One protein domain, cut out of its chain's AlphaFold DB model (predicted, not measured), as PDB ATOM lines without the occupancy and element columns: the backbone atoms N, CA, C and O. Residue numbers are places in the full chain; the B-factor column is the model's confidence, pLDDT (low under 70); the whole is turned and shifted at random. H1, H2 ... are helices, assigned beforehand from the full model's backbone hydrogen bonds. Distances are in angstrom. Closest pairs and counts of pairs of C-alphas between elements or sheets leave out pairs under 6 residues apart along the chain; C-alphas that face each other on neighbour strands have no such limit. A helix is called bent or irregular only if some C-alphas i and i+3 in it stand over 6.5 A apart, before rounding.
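AT A GLANCE: This is residues 2 to 129 of the 290 residues of the protein "Hypothetical protein" of Brachionus calyciflorus (UniProt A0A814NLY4). This is a long, loose rod of helices running nearly lengthwise: H2, H3 and H4 lie side by side in an up-and-down bundle, each running against the one before it, H5 folds back along H4, and H1 sticks out at one end with residues 2 to 13. The printed part has 128 residues with five named helices, H1 to H5 in order, and no named strand; its class is all helix. The radius of gyration of the C-alphas is 18.8 A, and the spans are 72 by 28 by 24 A.

IN THESE COORDINATES: Find C-alpha 69 at (246.155, 221.465, 248.081); from there H4, residues 69 to 94, runs 36.8 A to C-alpha 94 at (257.860, 198.375, 221.914). Before it come H2, residues 21 to 44, 36.4 A, and H3, residues 50 to 61, 16.1 A. H2 is irregular: C-alphas 40 and 43 are 7.2 A apart. H5, residues 101 to 118, spans 25.1 A, and H1, residues 2 to 18, 23.6 A, starting from C-alpha 2 at (234.668, 238.349, 268.536).

HOW THE PARTS SIT: Begin at H4, the hub. Its residues 69 to 76 touch H2, the same way at a shallow tilt of 20 degrees; the closest C-alphas, of Asn 24 and Phe 69, are 5.9 A apart. H2 and H3 form a helical hairpin, closest at the C-alphas of Ile 32 and Leu 60, 6.5 A. H3 is close to H4 but not clearly touching: the C-alphas of Ile 56 and Leu 75 are 7.7 A apart. H4 and H5, also a hairpin, only just touch, with 3 pairs of C-alphas within 8 A, the closest being those of Thr 78 and Leu 118, 6.4 A. H1 and H4 touch only at their ends, with C-alphas Tyr 18 and Phe 69 5.4 A apart. Every O i to N i+4 pair is within hydrogen-bond range in H1, H3, H4 and H5; in H2, 17 of 20 are.

THE WHOLE: The C-alphas farthest apart, of Ile 2 and Lys 99, are 71.9 A apart. The printed part has no cut, and no link is long. Mean pLDDT of the printed part is 71.5; H1 has 38, and 41 residues are under 70, among them 2 to 20.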
ATOM      1  N   ILE A   2     234.648 238.047 269.982       42.91
ATOM      2  CA  ILE A   2     234.668 238.349 268.536       42.91
ATOM      3  C   ILE A   2     235.967 237.857 267.874       42.91
ATOM      4  O   ILE A   2     235.937 237.337 266.763       42.91
ATOM      5  N   ILE A   3     237.080 237.890 268.613       38.06
ATOM      6  CA  ILE A   3     238.396 237.414 268.166       38.06
ATOM      7  C   ILE A   3     238.377 235.901 267.886       38.06
ATOM      8  O   ILE A   3     238.890 235.458 266.864       38.06
ATOM      9  N   LYS A   4     237.719 235.099 268.738       34.12
ATOM     10  CA  LYS A   4     237.566 233.648 268.509       34.12
ATOM     11  C   LYS A   4     236.719 233.340 267.273       34.12
ATOM     12  O   LYS A   4     237.048 232.414 266.549       34.12
ATOM     13  N   GLN A   5     235.659 234.106 267.012       32.09
ATOM     14  CA  GLN A   5     234.829 233.929 265.811       32.09
ATOM     15  C   GLN A   5     235.570 234.329 264.529       32.09
ATOM     16  O   GLN A   5     235.456 233.635 263.521       32.09
ATOM     17  N   GLN A   6     236.364 235.402 264.568       31.34
ATOM     18  CA  GLN A   6     237.196 235.826 263.440       31.34
ATOM     19  C   GLN A   6     238.319 234.824 263.143       31.34
ATOM     20  O   GLN A   6     238.514 234.476 261.983       31.34
ATOM     21  N   LEU A   7     238.993 234.292 264.170       35.94
ATOM     22  CA  LEU A   7     239.995 233.230 264.014       35.94
ATOM     23  C   LEU A   7     239.395 231.965 263.396       35.94
ATOM     24  O   LEU A   7     239.935 231.464 262.416       35.94
ATOM     25  N   ASN A   8     238.237 231.520 263.888       38.75
ATOM     26  CA  ASN A   8     237.541 230.359 263.329       38.75
ATOM     27  C   ASN A   8     237.126 230.601 261.867       38.75
ATOM     28  O   ASN A   8     237.257 229.727 261.020       38.75
ATOM     29  N   SER A   9     236.673 231.813 261.538       29.92
ATOM     30  CA  SER A   9     236.318 232.184 260.159       29.92
ATOM     31  C   SER A   9     237.542 232.181 259.234       29.92
ATOM     32  O   SER A   9     237.457 231.716 258.101       29.92
ATOM     33  N   ILE A  10     238.698 232.646 259.720       38.28
ATOM     34  CA  ILE A  10     239.975 232.597 258.994       38.28
ATOM     35  C   ILE A  10     240.450 231.148 258.823       38.28
ATOM     36  O   ILE A  10     240.930 230.799 257.750       38.28
ATOM     37  N   GLU A  11     240.306 230.297 259.839       43.47
ATOM     38  CA  GLU A  11     240.643 228.868 259.766       43.47
ATOM     39  C   GLU A  11     239.747 228.114 258.780       43.47
ATOM     40  O   GLU A  11     240.254 227.343 257.971       43.47
ATOM     41  N   GLN A  12     238.445 228.401 258.754       39.81
ATOM     42  CA  GLN A  12     237.511 227.841 257.772       39.81
ATOM     43  C   GLN A  12     237.843 228.290 256.344       39.81
ATOM     44  O   GLN A  12     237.804 227.486 255.418       39.81
ATOM     45  N   ILE A  13     238.240 229.553 256.150       36.53
ATOM     46  CA  ILE A  13     238.732 230.046 254.856       36.53
ATOM     47  C   ILE A  13     240.057 229.360 254.487       36.53
ATOM     48  O   ILE A  13     240.238 228.958 253.341       36.53
ATOM     49  N   LYS A  14     240.974 229.159 255.441       39.56
ATOM     50  CA  LYS A  14     242.230 228.432 255.205       39.56
ATOM     51  C   LYS A  14     241.977 226.978 254.810       39.56
ATOM     52  O   LYS A  14     242.515 226.555 253.800       39.56
ATOM     53  N   LEU A  15     241.104 226.255 255.506       47.38
ATOM     54  CA  LEU A  15     240.680 224.901 255.125       47.38
ATOM     55  C   LEU A  15     240.032 224.880 253.732       47.38
ATOM     56  O   LEU A  15     240.352 224.028 252.909       47.38
ATOM     57  N   LYS A  16     239.176 225.863 253.439       40.69
ATOM     58  CA  LYS A  16     238.472 225.998 252.157       40.69
ATOM     59  C   LYS A  16     239.402 226.263 250.965       40.69
ATOM     60  O   LYS A  16     239.111 225.785 249.877       40.69
ATOM     61  N   TYR A  17     240.478 227.029 251.142       37.25
ATOM     62  CA  TYR A  17     241.382 227.428 250.048       37.25
ATOM     63  C   TYR A  17     242.710 226.660 250.012       37.25
ATOM     64  O   TYR A  17     243.322 226.531 248.952       37.25
ATOM     65  N   TYR A  18     243.184 226.181 251.160       43.69
ATOM     66  CA  TYR A  18     244.476 225.514 251.296       43.69
ATOM     67  C   TYR A  18     244.346 224.017 251.566       43.69
ATOM     68  O   TYR A  18     245.312 223.316 251.282       43.69
ATOM     69  N   GLY A  19     243.193 223.517 252.020       58.19
ATOM     70  CA  GLY A  19     243.026 222.137 252.491       58.19
ATOM     71  C   GLY A  19     243.574 221.930 253.907       58.19
ATOM     72  O   GLY A  19     244.106 222.860 254.519       58.19
ATOM     73  N   ASP A  20     243.438 220.714 254.438       69.69
ATOM     74  CA  ASP A  20     244.030 220.341 255.726       69.69
ATOM     75  C   ASP A  20     245.559 220.202 255.606       69.69
ATOM     76  O   ASP A  20     246.088 219.578 254.683       69.69
ATOM     77  N   GLU A  21     246.303 220.804 256.536       70.25
ATOM     78  CA  GLU A  21     247.766 220.849 256.456       70.25
ATOM     79  C   GLU A  21     248.400 219.458 256.596       70.25
ATOM     80  O   GLU A  21     249.413 219.170 255.953       70.25
ATOM     81  N   LYS A  22     247.805 218.577 257.406       70.56
ATOM     82  CA  LYS A  22     248.297 217.213 257.599       70.56
ATOM     83  C   LYS A  22     248.028 216.372 256.352       70.56
ATOM     84  O   LYS A  22     248.929 215.662 255.908       70.56
ATOM     85  N   GLU A  23     246.848 216.491 255.752       67.56
ATOM     86  CA  GLU A  23     246.517 215.836 254.479       67.56
ATOM     87  C   GLU A  23     247.425 216.308 253.336       67.56
ATOM     88  O   GLU A  23     247.950 215.486 252.586       67.56
ATOM     89  N   ASN A  24     247.699 217.611 253.248       70.44
ATOM     90  CA  ASN A  24     248.617 218.166 252.252       70.44
ATOM     91  C   ASN A  24     250.049 217.647 252.418       70.44
ATOM     92  O   ASN A  24     250.715 217.353 251.426       70.44
ATOM     93  N   ARG A  25     250.540 217.514 253.659       79.56
ATOM     94  CA  ARG A  25     251.859 216.917 253.922       79.56
ATOM     95  C   ARG A  25     251.907 215.465 253.455       79.56
ATOM     96  O   ARG A  25     252.830 215.110 252.731       79.56
ATOM     97  N   LEU A  26     250.885 214.670 253.776       73.31
ATOM     98  CA  LEU A  26     250.792 213.275 253.337       73.31
ATOM     99  C   LEU A  26     250.716 213.149 251.808       73.31
ATOM    100  O   LEU A  26     251.360 212.279 251.228       73.31
ATOM    101  N   PHE A  27     249.948 214.011 251.136       74.06
ATOM    102  CA  PHE A  27     249.887 214.035 249.674       74.06
ATOM    103  C   PHE A  27     251.258 214.383 249.076       74.06
ATOM    104  O   PHE A  27     251.762 213.679 248.202       74.06
ATOM    105  N   ARG A  28     251.912 215.418 249.605       84.62
ATOM    106  CA  ARG A  28     253.259 215.814 249.190       84.62
ATOM    107  C   ARG A  28     254.278 214.684 249.355       84.62
ATOM    108  O   ARG A  28     255.054 214.455 248.437       84.62
ATOM    109  N   GLU A  29     254.277 213.995 250.494       85.88
ATOM    110  CA  GLU A  29     255.178 212.868 250.775       85.88
ATOM    111  C   GLU A  29     254.990 211.731 249.766       85.88
ATOM    112  O   GLU A  29     255.965 211.296 249.158       85.88
ATOM    113  N   LYS A  30     253.740 211.335 249.493       81.88
ATOM    114  CA  LYS A  30     253.432 210.309 248.483       81.88
ATOM    115  C   LYS A  30     253.917 210.693 247.088       81.88
ATOM    116  O   LYS A  30     254.508 209.871 246.396       81.88
ATOM    117  N   LEU A  31     253.691 211.942 246.680       82.06
ATOM    118  CA  LEU A  31     254.132 212.419 245.371       82.06
ATOM    119  C   LEU A  31     255.669 212.465 245.274       82.06
ATOM    120  O   LEU A  31     256.233 212.124 244.239       82.06
ATOM    121  N   ILE A  32     256.367 212.827 246.356       91.75
ATOM    122  CA  ILE A  32     257.836 212.745 246.421       91.75
ATOM    123  C   ILE A  32     258.310 211.299 246.258       91.75
ATOM    124  O   ILE A  32     259.251 211.056 245.501       91.75
ATOM    125  N   GLU A  33     257.691 210.353 246.967       88.50
ATOM    126  CA  GLU A  33     258.029 208.929 246.878       88.50
ATOM    127  C   GLU A  33     257.854 208.401 245.453       88.50
ATOM    128  O   GLU A  33     258.783 207.795 244.919       88.50
ATOM    129  N   GLU A  34     256.724 208.703 244.810       87.31
ATOM    130  CA  GLU A  34     256.430 208.295 243.433       87.31
ATOM    131  C   GLU A  34     257.485 208.819 242.446       87.31
ATOM    132  O   GLU A  34     258.073 208.052 241.677       87.31
ATOM    133  N   VAL A  35     257.794 210.120 242.505       89.81
ATOM    134  CA  VAL A  35     258.789 210.735 241.615       89.81
ATOM    135  C   VAL A  35     260.192 210.182 241.883       89.81
ATOM    136  O   VAL A  35     260.949 209.931 240.943       89.81
ATOM    137  N   LYS A  36     260.568 209.966 243.151       90.88
ATOM    138  CA  LYS A  36     261.874 209.395 243.513       90.88
ATOM    139  C   LYS A  36     262.021 207.952 243.067       90.88
ATOM    140  O   LYS A  36     263.090 207.587 242.581       90.88
ATOM    141  N   GLN A  37     260.981 207.143 243.244       88.50
ATOM    142  CA  GLN A  37     260.973 205.764 242.780       88.50
ATOM    143  C   GLN A  37     261.249 205.736 241.274       88.50
ATOM    144  O   GLN A  37     262.218 205.116 240.837       88.50
ATOM    145  N   PHE A  38     260.491 206.522 240.511       85.62
ATOM    146  CA  PHE A  38     260.684 206.651 239.072       85.62
ATOM    147  C   PHE A  38     262.086 207.169 238.701       85.62
ATOM    148  O   PHE A  38     262.734 206.645 237.795       85.62
ATOM    149  N   TYR A  39     262.606 208.167 239.424       84.81
ATOM    150  CA  TYR A  39     263.958 208.695 239.214       84.81
ATOM    151  C   TYR A  39     265.053 207.646 239.464       84.81
ATOM    152  O   TYR A  39     266.092 207.668 238.806       84.81
ATOM    153  N   ASN A  40     264.849 206.724 240.406       81.62
ATOM    154  CA  ASN A  40     265.813 205.675 240.735       81.62
ATOM    155  C   ASN A  40     265.750 204.488 239.761       81.62
ATOM    156  O   ASN A  40     266.779 203.871 239.484       81.62
ATOM    157  N   GLU A  41     264.585 204.221 239.170       76.88
ATOM    158  CA  GLU A  41     264.391 203.216 238.115       76.88
ATOM    159  C   GLU A  41     265.062 203.599 236.772       76.88
ATOM    160  O   GLU A  41     265.112 202.795 235.838       76.88
ATOM    161  N   LYS A  42     265.676 204.793 236.683       63.62
ATOM    162  CA  LYS A  42     266.345 205.336 235.480       63.62
ATOM    163  C   LYS A  42     267.374 204.416 234.817       63.62
ATOM    164  O   LYS A  42     267.615 204.547 233.623       63.62
ATOM    165  N   ASN A  43     267.973 203.483 235.559       50.84
ATOM    166  CA  ASN A  43     269.010 202.588 235.033       50.84
ATOM    167  C   ASN A  43     268.481 201.566 234.008       50.84
ATOM    168  O   ASN A  43     269.282 200.873 233.388       50.84
ATOM    169  N   GLN A  44     267.161 201.463 233.821       52.88
ATOM    170  CA  GLN A  44     266.543 200.523 232.879       52.88
ATOM    171  C   GLN A  44     265.968 201.193 231.617       52.88
ATOM    172  O   GLN A  44     265.515 200.483 230.723       52.88
ATOM    173  N   ASN A  45     265.971 202.530 231.506       52.03
ATOM    174  CA  ASN A  45     265.296 203.233 230.407       52.03
ATOM    175  C   ASN A  45     266.045 204.513 229.976       52.03
ATOM    176  O   ASN A  45     266.219 205.442 230.755       52.03
ATOM    177  N   ASN A  46     266.431 204.611 228.700       55.66
ATOM    178  CA  ASN A  46     267.312 205.676 228.187       55.66
ATOM    179  C   ASN A  46     266.625 207.025 227.873       55.66
ATOM    180  O   ASN A  46     267.272 207.925 227.343       55.66
ATOM    181  N   TYR A  47     265.331 207.198 228.166       62.00
ATOM    182  CA  TYR A  47     264.549 208.338 227.662       62.00
ATOM    183  C   TYR A  47     263.705 209.015 228.744       62.00
ATOM    184  O   TYR A  47     262.476 208.940 228.718       62.00
ATOM    185  N   PHE A  48     264.365 209.699 229.677       74.44
ATOM    186  CA  PHE A  48     263.718 210.569 230.662       74.44
ATOM    187  C   PHE A  48     264.326 211.967 230.616       74.44
ATOM    188  O   PHE A  48     265.548 212.114 230.563       74.44
ATOM    189  N   ASP A  49     263.485 212.994 230.706       81.88
ATOM    190  CA  ASP A  49     263.962 214.351 230.967       81.88
ATOM    191  C   ASP A  49     264.401 214.472 232.437       81.88
ATOM    192  O   ASP A  49     263.598 214.697 233.345       81.88
ATOM    193  N   ILE A  50     265.701 214.278 232.672       84.50
ATOM    194  CA  ILE A  50     266.322 214.386 233.999       84.50
ATOM    195  C   ILE A  50     266.157 215.798 234.571       84.50
ATOM    196  O   ILE A  50     266.064 215.953 235.789       84.50
ATOM    197  N   ASN A  51     266.138 216.827 233.718       87.44
ATOM    198  CA  ASN A  51     265.979 218.203 234.164       87.44
ATOM    199  C   ASN A  51     264.573 218.415 234.734       87.44
ATOM    200  O   ASN A  51     264.444 218.901 235.854       87.44
ATOM    201  N   PHE A  52     263.533 217.950 234.037       89.19
ATOM    202  CA  PHE A  52     262.160 217.982 234.549       89.19
ATOM    203  C   PHE A  52     262.030 217.288 235.916       89.19
ATOM    204  O   PHE A  52     261.475 217.866 236.852       89.19
ATOM    205  N   LEU A  53     262.597 216.082 236.058       89.50
ATOM    206  CA  LEU A  53     262.564 215.326 237.317       89.50
ATOM    207  C   LEU A  53     263.263 216.066 238.467       89.50
ATOM    208  O   LEU A  53     262.788 216.048 239.602       89.50
ATOM    209  N   LYS A  54     264.380 216.744 238.187       89.69
ATOM    210  CA  LYS A  54     265.050 217.587 239.182       89.69
ATOM    211  C   LYS A  54     264.182 218.774 239.573       89.69
ATOM    212  O   LYS A  54     263.982 218.990 240.759       89.69
ATOM    213  N   LEU A  55     263.610 219.487 238.605       91.31
ATOM    214  CA  LEU A  55     262.787 220.670 238.866       91.31
ATOM    215  C   LEU A  55     261.531 220.346 239.689       91.31
ATOM    216  O   LEU A  55     261.174 221.102 240.596       91.31
ATOM    217  N   ILE A  56     260.863 219.220 239.411       90.88
ATOM    218  CA  ILE A  56     259.681 218.813 240.182       90.88
ATOM    219  C   ILE A  56     260.061 218.390 241.609       90.88
ATOM    220  O   ILE A  56     259.384 218.794 242.556       90.88
ATOM    221  N   LEU A  57     261.176 217.668 241.792       92.56
ATOM    222  CA  LEU A  57     261.688 217.308 243.118       92.56
ATOM    223  C   LEU A  57     262.157 218.536 243.897       92.56
ATOM    224  O   LEU A  57     261.790 218.688 245.055       92.56
ATOM    225  N   GLU A  58     262.887 219.462 243.276       91.94
ATOM    226  CA  GLU A  58     263.300 220.726 243.898       91.94
ATOM    227  C   GLU A  58     262.094 221.508 244.425       91.94
ATOM    228  O   GLU A  58     262.136 222.066 245.528       91.94
ATOM    229  N   LYS A  59     260.990 221.513 243.668       90.38
ATOM    230  CA  LYS A  59     259.744 222.141 244.102       90.38
ATOM    231  C   LYS A  59     259.086 221.379 245.252       90.38
ATOM    232  O   LYS A  59     258.669 221.996 246.234       90.38
ATOM    233  N   LEU A  60     258.989 220.057 245.144       90.94
ATOM    234  CA  LEU A  60     258.362 219.206 246.151       90.94
ATOM    235  C   LEU A  60     259.185 219.096 247.436       90.94
ATOM    236  O   LEU A  60     258.602 218.933 248.493       90.94
ATOM    237  N   GLU A  61     260.504 219.235 247.429       93.31
ATOM    238  CA  GLU A  61     261.354 219.002 248.610       93.31
ATOM    239  C   GLU A  61     261.792 220.284 249.324       93.31
ATOM    240  O   GLU A  61     262.500 220.240 250.334       93.31
ATOM    241  N   LYS A  62     261.352 221.450 248.844       91.50
ATOM    242  CA  LYS A  62     261.723 222.741 249.428       91.50
ATOM    243  C   LYS A  62     261.299 222.835 250.904       91.50
ATOM    244  O   LYS A  62     260.115 222.992 251.212       91.50
ATOM    245  N   LYS A  63     262.291 222.773 251.807       76.94
ATOM    246  CA  LYS A  63     262.147 222.538 253.264       76.94
ATOM    247  C   LYS A  63     261.320 223.562 254.055       76.94
ATOM    248  O   LYS A  63     260.911 223.247 255.161       76.94
ATOM    249  N   ASN A  64     261.027 224.734 253.494       81.06
ATOM    250  CA  ASN A  64     260.266 225.800 254.167       81.06
ATOM    251  C   ASN A  64     259.060 226.292 253.353       81.06
ATOM    252  O   ASN A  64     258.476 227.327 253.665       81.06
ATOM    253  N   GLU A  65     258.711 225.601 252.269       83.69
ATOM    254  CA  GLU A  65     257.557 225.965 251.454       83.69
ATOM    255  C   GLU A  65     256.337 225.155 251.891       83.69
ATOM    256  O   GLU A  65     256.371 223.927 251.859       83.69
ATOM    257  N   ILE A  66     255.256 225.832 252.285       79.62
ATOM    258  CA  ILE A  66     253.952 225.197 252.516       79.62
ATOM    259  C   ILE A  66     253.210 225.188 251.181       79.62
ATOM    260  O   ILE A  66     252.930 226.243 250.611       79.62
ATOM    261  N   LEU A  67     252.904 223.995 250.674       77.94
ATOM    262  CA  LEU A  67     252.136 223.830 249.444       77.94
ATOM    263  C   LEU A  67     250.660 223.665 249.796       77.94
ATOM    264  O   LEU A  67     250.300 222.786 250.574       77.94
ATOM    265  N   SER A  68     249.813 224.520 249.221       70.06
ATOM    266  CA  SER A  68     248.363 224.336 249.289       70.06
ATOM    267  C   SER A  68     247.941 223.088 248.522       70.06
ATOM    268  O   SER A  68     248.629 222.689 247.576       70.06
ATOM    269  N   PHE A  69     246.762 222.554 248.839       61.44
ATOM    270  CA  PHE A  69     246.155 221.465 248.081       61.44
ATOM    271  C   PHE A  69     246.158 221.747 246.573       61.44
ATOM    272  O   PHE A  69     246.661 220.946 245.794       61.44
ATOM    273  N   ASN A  70     245.699 222.930 246.147       59.19
ATOM    274  CA  ASN A  70     245.654 223.295 244.724       59.19
ATOM    275  C   ASN A  70     247.046 223.321 244.074       59.19
ATOM    276  O   ASN A  70     247.189 223.049 242.885       59.19
ATOM    277  N   SER A  71     248.087 223.646 244.845       69.94
ATOM    278  CA  SER A  71     249.466 223.611 244.352       69.94
ATOM    279  C   SER A  71     249.969 222.172 244.204       69.94
ATOM    280  O   SER A  71     250.660 221.877 243.233       69.94
ATOM    281  N   LEU A  72     249.600 221.280 245.129       69.19
ATOM    282  CA  LEU A  72     249.916 219.849 245.065       69.19
ATOM    283  C   LEU A  72     249.153 219.143 243.940       69.19
ATOM    284  O   LEU A  72     249.760 218.408 243.171       69.19
ATOM    285  N   ALA A  73     247.863 219.432 243.773       64.81
ATOM    286  CA  ALA A  73     247.051 218.922 242.672       64.81
ATOM    287  C   ALA A  73     247.607 219.364 241.310       64.81
ATOM    288  O   ALA A  73     247.746 218.551 240.402       64.81
ATOM    289  N   ALA A  74     248.021 220.630 241.179       67.81
ATOM    290  CA  ALA A  74     248.685 221.105 239.967       67.81
ATOM    291  C   ALA A  74     250.009 220.363 239.699       67.81
ATOM    292  O   ALA A  74     250.282 220.009 238.557       67.81
ATOM    293  N   LEU A  75     250.811 220.085 240.735       77.06
ATOM    294  CA  LEU A  75     252.042 219.294 240.605       77.06
ATOM    295  C   LEU A  75     251.764 217.841 240.205       77.06
ATOM    296  O   LEU A  75     252.446 217.323 239.325       77.06
ATOM    297  N   GLN A  76     250.747 217.209 240.794       78.00
ATOM    298  CA  GLN A  76     250.299 215.865 240.421       78.00
ATOM    299  C   GLN A  76     249.837 215.816 238.964       78.00
ATOM    300  O   GLN A  76     250.150 214.872 238.245       78.00
ATOM    301  N   ASN A  77     249.109 216.836 238.513       71.12
ATOM    302  CA  ASN A  77     248.658 216.961 237.134       71.12
ATOM    303  C   ASN A  77     249.848 217.082 236.170       71.12
ATOM    304  O   ASN A  77     249.935 216.316 235.211       71.12
ATOM    305  N   THR A  78     250.808 217.967 236.463       79.56
ATOM    306  CA  THR A  78     252.055 218.102 235.690       79.56
ATOM    307  C   THR A  78     252.846 216.791 235.649       79.56
ATOM    308  O   THR A  78     253.306 216.374 234.585       79.56
ATOM    309  N   TRP A  79     252.962 216.104 236.786       83.44
ATOM    310  CA  TRP A  79     253.597 214.792 236.879       83.44
ATOM    311  C   TRP A  79     252.881 213.734 236.027       83.44
ATOM    312  O   TRP A  79     253.514 213.013 235.258       83.44
ATOM    313  N   SER A  80     251.551 213.690 236.096       78.31
ATOM    314  CA  SER A  80     250.730 212.730 235.353       78.31
ATOM    315  C   SER A  80     250.858 212.924 233.840       78.31
ATOM    316  O   SER A  80     250.977 211.942 233.105       78.31
ATOM    317  N   ILE A  81     250.906 214.176 233.366       78.00
ATOM    318  CA  ILE A  81     251.154 214.487 231.949       78.00
ATOM    319  C   ILE A  81     252.511 213.927 231.511       78.00
ATOM    320  O   ILE A  81     252.593 213.231 230.500       78.00
ATOM    321  N   TYR A  82     253.565 214.176 232.293       84.19
ATOM    322  CA  TYR A  82     254.901 213.658 232.003       84.19
ATOM    323  C   TYR A  82     254.931 212.122 231.930       84.19
ATOM    324  O   TYR A  82     255.474 211.548 230.983       84.19
ATOM    325  N   ILE A  83     254.291 211.445 232.887       81.62
ATOM    326  CA  ILE A  83     254.171 209.982 232.886       81.62
ATOM    327  C   ILE A  83     253.440 209.475 231.639       81.62
ATOM    328  O   ILE A  83     253.851 208.469 231.058       81.62
ATOM    329  N   ASN A  84     252.391 210.161 231.187       77.81
ATOM    330  CA  ASN A  84     251.675 209.777 229.972       77.81
ATOM    331  C   ASN A  84     252.543 209.931 228.717       77.81
ATOM    332  O   ASN A  84     252.595 209.002 227.909       77.81
ATOM    333  N   LEU A  85     253.302 211.024 228.592       79.94
ATOM    334  CA  LEU A  85     254.280 211.183 227.508       79.94
ATOM    335  C   LEU A  85     255.312 210.048 227.511       79.94
ATOM    336  O   LEU A  85     255.625 209.485 226.457       79.94
ATOM    337  N   LYS A  86     255.797 209.647 228.693       80.69
ATOM    338  CA  LYS A  86     256.726 208.518 228.810       80.69
ATOM    339  C   LYS A  86     256.097 207.200 228.358       80.69
ATOM    340  O   LYS A  86     256.724 206.477 227.585       80.69
ATOM    341  N   LYS A  87     254.870 206.898 228.799       78.81
ATOM    342  CA  LYS A  87     254.134 205.682 228.404       78.81
ATOM    343  C   LYS A  87     253.942 205.604 226.891       78.81
ATOM    344  O   LYS A  87     254.139 204.537 226.313       78.81
ATOM    345  N   ILE A  88     253.608 206.724 226.251       76.44
ATOM    346  CA  ILE A  88     253.487 206.801 224.791       76.44
ATOM    347  C   ILE A  88     254.835 206.511 224.131       76.44
ATOM    348  O   ILE A  88     254.910 205.685 223.225       76.44
ATOM    349  N   LYS A  89     255.926 207.115 224.618       77.94
ATOM    350  CA  LYS A  89     257.266 206.839 224.086       77.94
ATOM    351  C   LYS A  89     257.637 205.358 224.236       77.94
ATOM    352  O   LYS A  89     258.134 204.763 223.285       77.94
ATOM    353  N   ASP A  90     257.326 204.736 225.372       77.69
ATOM    354  CA  ASP A  90     257.552 203.301 225.598       77.69
ATOM    355  C   ASP A  90     256.745 202.405 224.662       77.69
ATOM    356  O   ASP A  90     257.262 201.396 224.179       77.69
ATOM    357  N   LEU A  91     255.495 202.768 224.371       75.19
ATOM    358  CA  LEU A  91     254.716 202.082 223.346       75.19
ATOM    359  C   LEU A  91     255.377 202.171 221.976       75.19
ATOM    360  O   LEU A  91     255.451 201.160 221.278       75.19
ATOM    361  N   CYS A  92     255.848 203.358 221.591       74.69
ATOM    362  CA  CYS A  92     256.507 203.554 220.304       74.69
ATOM    363  C   CYS A  92     257.721 202.633 220.159       74.69
ATOM    364  O   CYS A  92     257.851 201.944 219.147       74.69
ATOM    365  N   LEU A  93     258.561 202.575 221.199       75.94
ATOM    366  CA  LEU A  93     259.731 201.696 221.252       75.94
ATOM    367  C   LEU A  93     259.326 200.218 221.145       75.94
ATOM    368  O   LEU A  93     259.840 199.490 220.297       75.94
ATOM    369  N   LYS A  94     258.351 199.767 221.948       75.69
ATOM    370  CA  LYS A  94     257.860 198.375 221.914       75.69
ATOM    371  C   LYS A  94     257.324 197.967 220.541       75.69
ATOM    372  O   LYS A  94     257.432 196.804 220.165       75.69
ATOM    373  N   LYS A  95     256.758 198.915 219.794       70.38
ATOM    374  CA  LYS A  95     256.198 198.707 218.452       70.38
ATOM    375  C   LYS A  95     257.231 198.800 217.327       70.38
ATOM    376  O   LYS A  95     256.866 198.640 216.163       70.38
ATOM    377  N   GLY A  96     258.501 199.052 217.639       69.06
ATOM    378  CA  GLY A  96     259.551 199.189 216.633       69.06
ATOM    379  C   GLY A  96     259.433 200.464 215.792       69.06
ATOM    380  O   GLY A  96     259.956 200.494 214.676       69.06
ATOM    381  N   LEU A  97     258.712 201.489 216.275       70.19
ATOM    382  CA  LEU A  97     258.599 202.784 215.589       70.19
ATOM    383  C   LEU A  97     259.917 203.574 215.635       70.19
ATOM    384  O   LEU A  97     260.162 204.403 214.766       70.19
ATOM    385  N   ASP A  98     260.787 203.273 216.597       67.31
ATOM    386  CA  ASP A  98     262.143 203.817 216.737       67.31
ATOM    387  C   ASP A  98     263.054 203.525 215.540       67.31
ATOM    388  O   ASP A  98     264.015 204.249 215.292       67.31
ATOM    389  N   LYS A  99     262.725 202.496 214.756       66.81
ATOM    390  CA  LYS A  99     263.453 202.125 213.538       66.81
ATOM    391  C   LYS A  99     263.206 203.083 212.369       66.81
ATOM    392  O   LYS A  99     263.848 202.935 211.331       66.81
ATOM    393  N   PHE A 100     262.297 204.051 212.514       66.19
ATOM    394  CA  PHE A 100     261.930 204.988 211.459       66.19
ATOM    395  C   PHE A 100     262.072 206.441 211.932       66.19
ATOM    396  O   PHE A 100     261.312 206.929 212.769       66.19
ATOM    397  N   SER A 101     263.070 207.135 211.381       64.69
ATOM    398  CA  SER A 101     263.515 208.448 211.865       64.69
ATOM    399  C   SER A 101     262.452 209.539 211.750       64.69
ATOM    400  O   SER A 101     262.282 210.304 212.690       64.69
ATOM    401  N   GLU A 102     261.710 209.602 210.645       71.12
ATOM    402  CA  GLU A 102     260.732 210.669 210.385       71.12
ATOM    403  C   GLU A 102     259.531 210.610 211.349       71.12
ATOM    404  O   GLU A 102     259.119 211.618 211.920       71.12
ATOM    405  N   GLN A 103     258.981 209.418 211.589       71.31
ATOM    406  CA  GLN A 103     257.844 209.209 212.489       71.31
ATOM    407  C   GLN A 103     258.240 209.495 213.935       71.31
ATOM    408  O   GLN A 103     257.501 210.161 214.660       71.31
ATOM    409  N   MET A 104     259.420 209.021 214.343       70.50
ATOM    410  CA  MET A 104     259.947 209.268 215.680       70.50
ATOM    411  C   MET A 104     260.241 210.759 215.896       70.50
ATOM    412  O   MET A 104     259.916 211.284 216.956       70.50
ATOM    413  N   GLN A 105     260.762 211.460 214.883       74.31
ATOM    414  CA  GLN A 105     260.977 212.911 214.918       74.31
ATOM    415  C   GLN A 105     259.666 213.688 215.059       74.31
ATOM    416  O   GLN A 105     259.590 214.586 215.893       74.31
ATOM    417  N   ASN A 106     258.623 213.333 214.305       74.44
ATOM    418  CA  ASN A 106     257.319 213.993 214.422       74.44
ATOM    419  C   ASN A 106     256.698 213.770 215.809       74.44
ATOM    420  O   ASN A 106     256.207 214.704 216.437       74.44
ATOM    421  N   MET A 107     256.770 212.542 216.323       73.06
ATOM    422  CA  MET A 107     256.290 212.205 217.665       73.06
ATOM    423  C   MET A 107     257.065 212.934 218.767       73.06
ATOM    424  O   MET A 107     256.474 213.417 219.735       73.06
ATOM    425  N   GLU A 108     258.386 213.027 218.626       78.00
ATOM    426  CA  GLU A 108     259.245 213.763 219.548       78.00
ATOM    427  C   GLU A 108     258.979 215.267 219.479       78.00
ATOM    428  O   GLU A 108     258.912 215.919 220.516       78.00
ATOM    429  N   PHE A 109     258.725 215.810 218.288       81.19
ATOM    430  CA  PHE A 109     258.323 217.198 218.103       81.19
ATOM    431  C   PHE A 109     257.014 217.520 218.836       81.19
ATOM    432  O   PHE A 109     256.980 218.470 219.618       81.19
ATOM    433  N   GLU A 110     255.964 216.712 218.660       78.88
ATOM    434  CA  GLU A 110     254.692 216.912 219.372       78.88
ATOM    435  C   GLU A 110     254.846 216.722 220.891       78.88
ATOM    436  O   GLU A 110     254.357 217.536 221.677       78.88
ATOM    437  N   SER A 111     255.611 215.715 221.327       79.81
ATOM    438  CA  SER A 111     255.901 215.497 222.753       79.81
ATOM    439  C   SER A 111     256.661 216.679 223.366       79.81
ATOM    440  O   SER A 111     256.361 217.101 224.484       79.81
ATOM    441  N   ASN A 112     257.610 217.258 222.626       83.12
ATOM    442  CA  ASN A 112     258.395 218.407 223.067       83.12
ATOM    443  C   ASN A 112     257.546 219.674 223.201       83.12
ATOM    444  O   ASN A 112     257.797 220.465 224.108       83.12
ATOM    445  N   LYS A 113     256.510 219.867 222.370       83.31
ATOM    446  CA  LYS A 113     255.560 220.977 222.566       83.31
ATOM    447  C   LYS A 113     254.900 220.897 223.937       83.31
ATOM    448  O   LYS A 113     254.841 221.904 224.635       83.31
ATOM    449  N   ILE A 114     254.459 219.705 224.341       82.25
ATOM    450  CA  ILE A 114     253.831 219.493 225.649       82.25
ATOM    451  C   ILE A 114     254.864 219.648 226.768       82.25
ATOM    452  O   ILE A 114     254.591 220.335 227.748       82.25
ATOM    453  N   MET A 115     256.078 219.108 226.611       84.31
ATOM    454  CA  MET A 115     257.161 219.299 227.588       84.31
ATOM    455  C   MET A 115     257.495 220.779 227.818       84.31
ATOM    456  O   MET A 115     257.639 221.199 228.966       84.31
ATOM    457  N   ASN A 116     257.528 221.586 226.756       83.38
ATOM    458  CA  ASN A 116     257.727 223.036 226.846       83.38
ATOM    459  C   ASN A 116     256.552 223.759 227.521       83.38
ATOM    460  O   ASN A 116     256.719 224.858 228.037       83.38
ATOM    461  N   MET A 117     255.356 223.165 227.544       81.88
ATOM    462  CA  MET A 117     254.263 223.674 228.372       81.88
ATOM    463  C   MET A 117     254.473 223.301 229.842       81.88
ATOM    464  O   MET A 117     254.131 224.100 230.709       81.88
ATOM    465  N   LEU A 118     255.024 222.118 230.147       80.31
ATOM    466  CA  LEU A 118     255.268 221.671 231.528       80.31
ATOM    467  C   LEU A 118     256.379 222.462 232.228       80.31
ATOM    468  O   LEU A 118     256.351 222.587 233.455       80.31
ATOM    469  N   VAL A 119     257.350 222.977 231.471       81.88
ATOM    470  CA  VAL A 119     258.501 223.725 231.986       81.88
ATOM    471  C   VAL A 119     258.632 225.055 231.260       81.88
ATOM    472  O   VAL A 119     258.853 225.077 230.057       81.88
ATOM    473  N   ASP A 120     258.589 226.159 232.002       77.50
ATOM    474  CA  ASP A 120     258.905 227.494 231.486       77.50
ATOM    475  C   ASP A 120     260.018 228.133 232.326       77.50
ATOM    476  O   ASP A 120     259.985 228.087 233.555       77.50
ATOM    477  N   ASN A 121     261.024 228.720 231.672       76.69
ATOM    478  CA  ASN A 121     262.144 229.410 232.325       76.69
ATOM    479  C   ASN A 121     262.793 228.611 233.482       76.69
ATOM    480  O   ASN A 121     263.047 229.154 234.561       76.69
ATOM    481  N   ASN A 122     263.044 227.309 233.271       77.06
ATOM    482  CA  ASN A 122     263.545 226.366 234.287       77.06
ATOM    483  C   ASN A 122     262.666 226.274 235.547       77.06
ATOM    484  O   ASN A 122     263.159 226.069 236.655       77.06
ATOM    485  N   LYS A 123     261.351 226.427 235.399       77.75
ATOM    486  CA  LYS A 123     260.374 226.222 236.468       77.75
ATOM    487  C   LYS A 123     259.251 225.330 235.976       77.75
ATOM    488  O   LYS A 123     258.804 225.446 234.840       77.75
ATOM    489  N   VAL A 124     258.776 224.455 236.857       77.06
ATOM    490  CA  VAL A 124     257.586 223.645 236.585       77.06
ATOM    491  C   VAL A 124     256.366 224.561 236.532       77.06
ATOM    492  O   VAL A 124     256.105 225.307 237.483       77.06
ATOM    493  N   ASN A 125     255.614 224.490 235.439       71.62
ATOM    494  CA  ASN A 125     254.352 225.197 235.297       71.62
ATOM    495  C   ASN A 125     253.254 224.519 236.121       71.62
ATOM    496  O   ASN A 125     253.110 223.294 236.141       71.62
ATOM    497  N   PHE A 126     252.460 225.344 236.808       65.25
ATOM    498  CA  PHE A 126     251.298 224.894 237.570       65.25
ATOM    499  C   PHE A 126     250.050 225.044 236.714       65.25
ATOM    500  O   PHE A 126     249.527 226.148 236.554       65.25
ATOM    501  N   PHE A 127     249.543 223.932 236.201       57.28
ATOM    502  CA  PHE A 127     248.289 223.933 235.462       57.28
ATOM    503  C   PHE A 127     247.112 223.939 236.430       57.28
ATOM    504  O   PHE A 127     246.634 222.899 236.878       57.28
ATOM    505  N   ARG A 128     246.686 225.148 236.789       50.88
ATOM    506  CA  ARG A 128     245.506 225.392 237.630       50.88
ATOM    507  C   ARG A 128     244.237 225.569 236.792       50.88
ATOM    508  O   ARG A 128     243.139 225.371 237.294       50.88
ATOM    509  N   ASP A 129     244.404 225.891 235.510       53.09
ATOM    510  CA  ASP A 129     243.314 226.226 234.600       53.09
ATOM    511  C   ASP A 129     242.782 224.963 233.910       53.09
ATOM    512  O   ASP A 129     243.477 224.340 233.101       53.09
TER     513      ASP A 129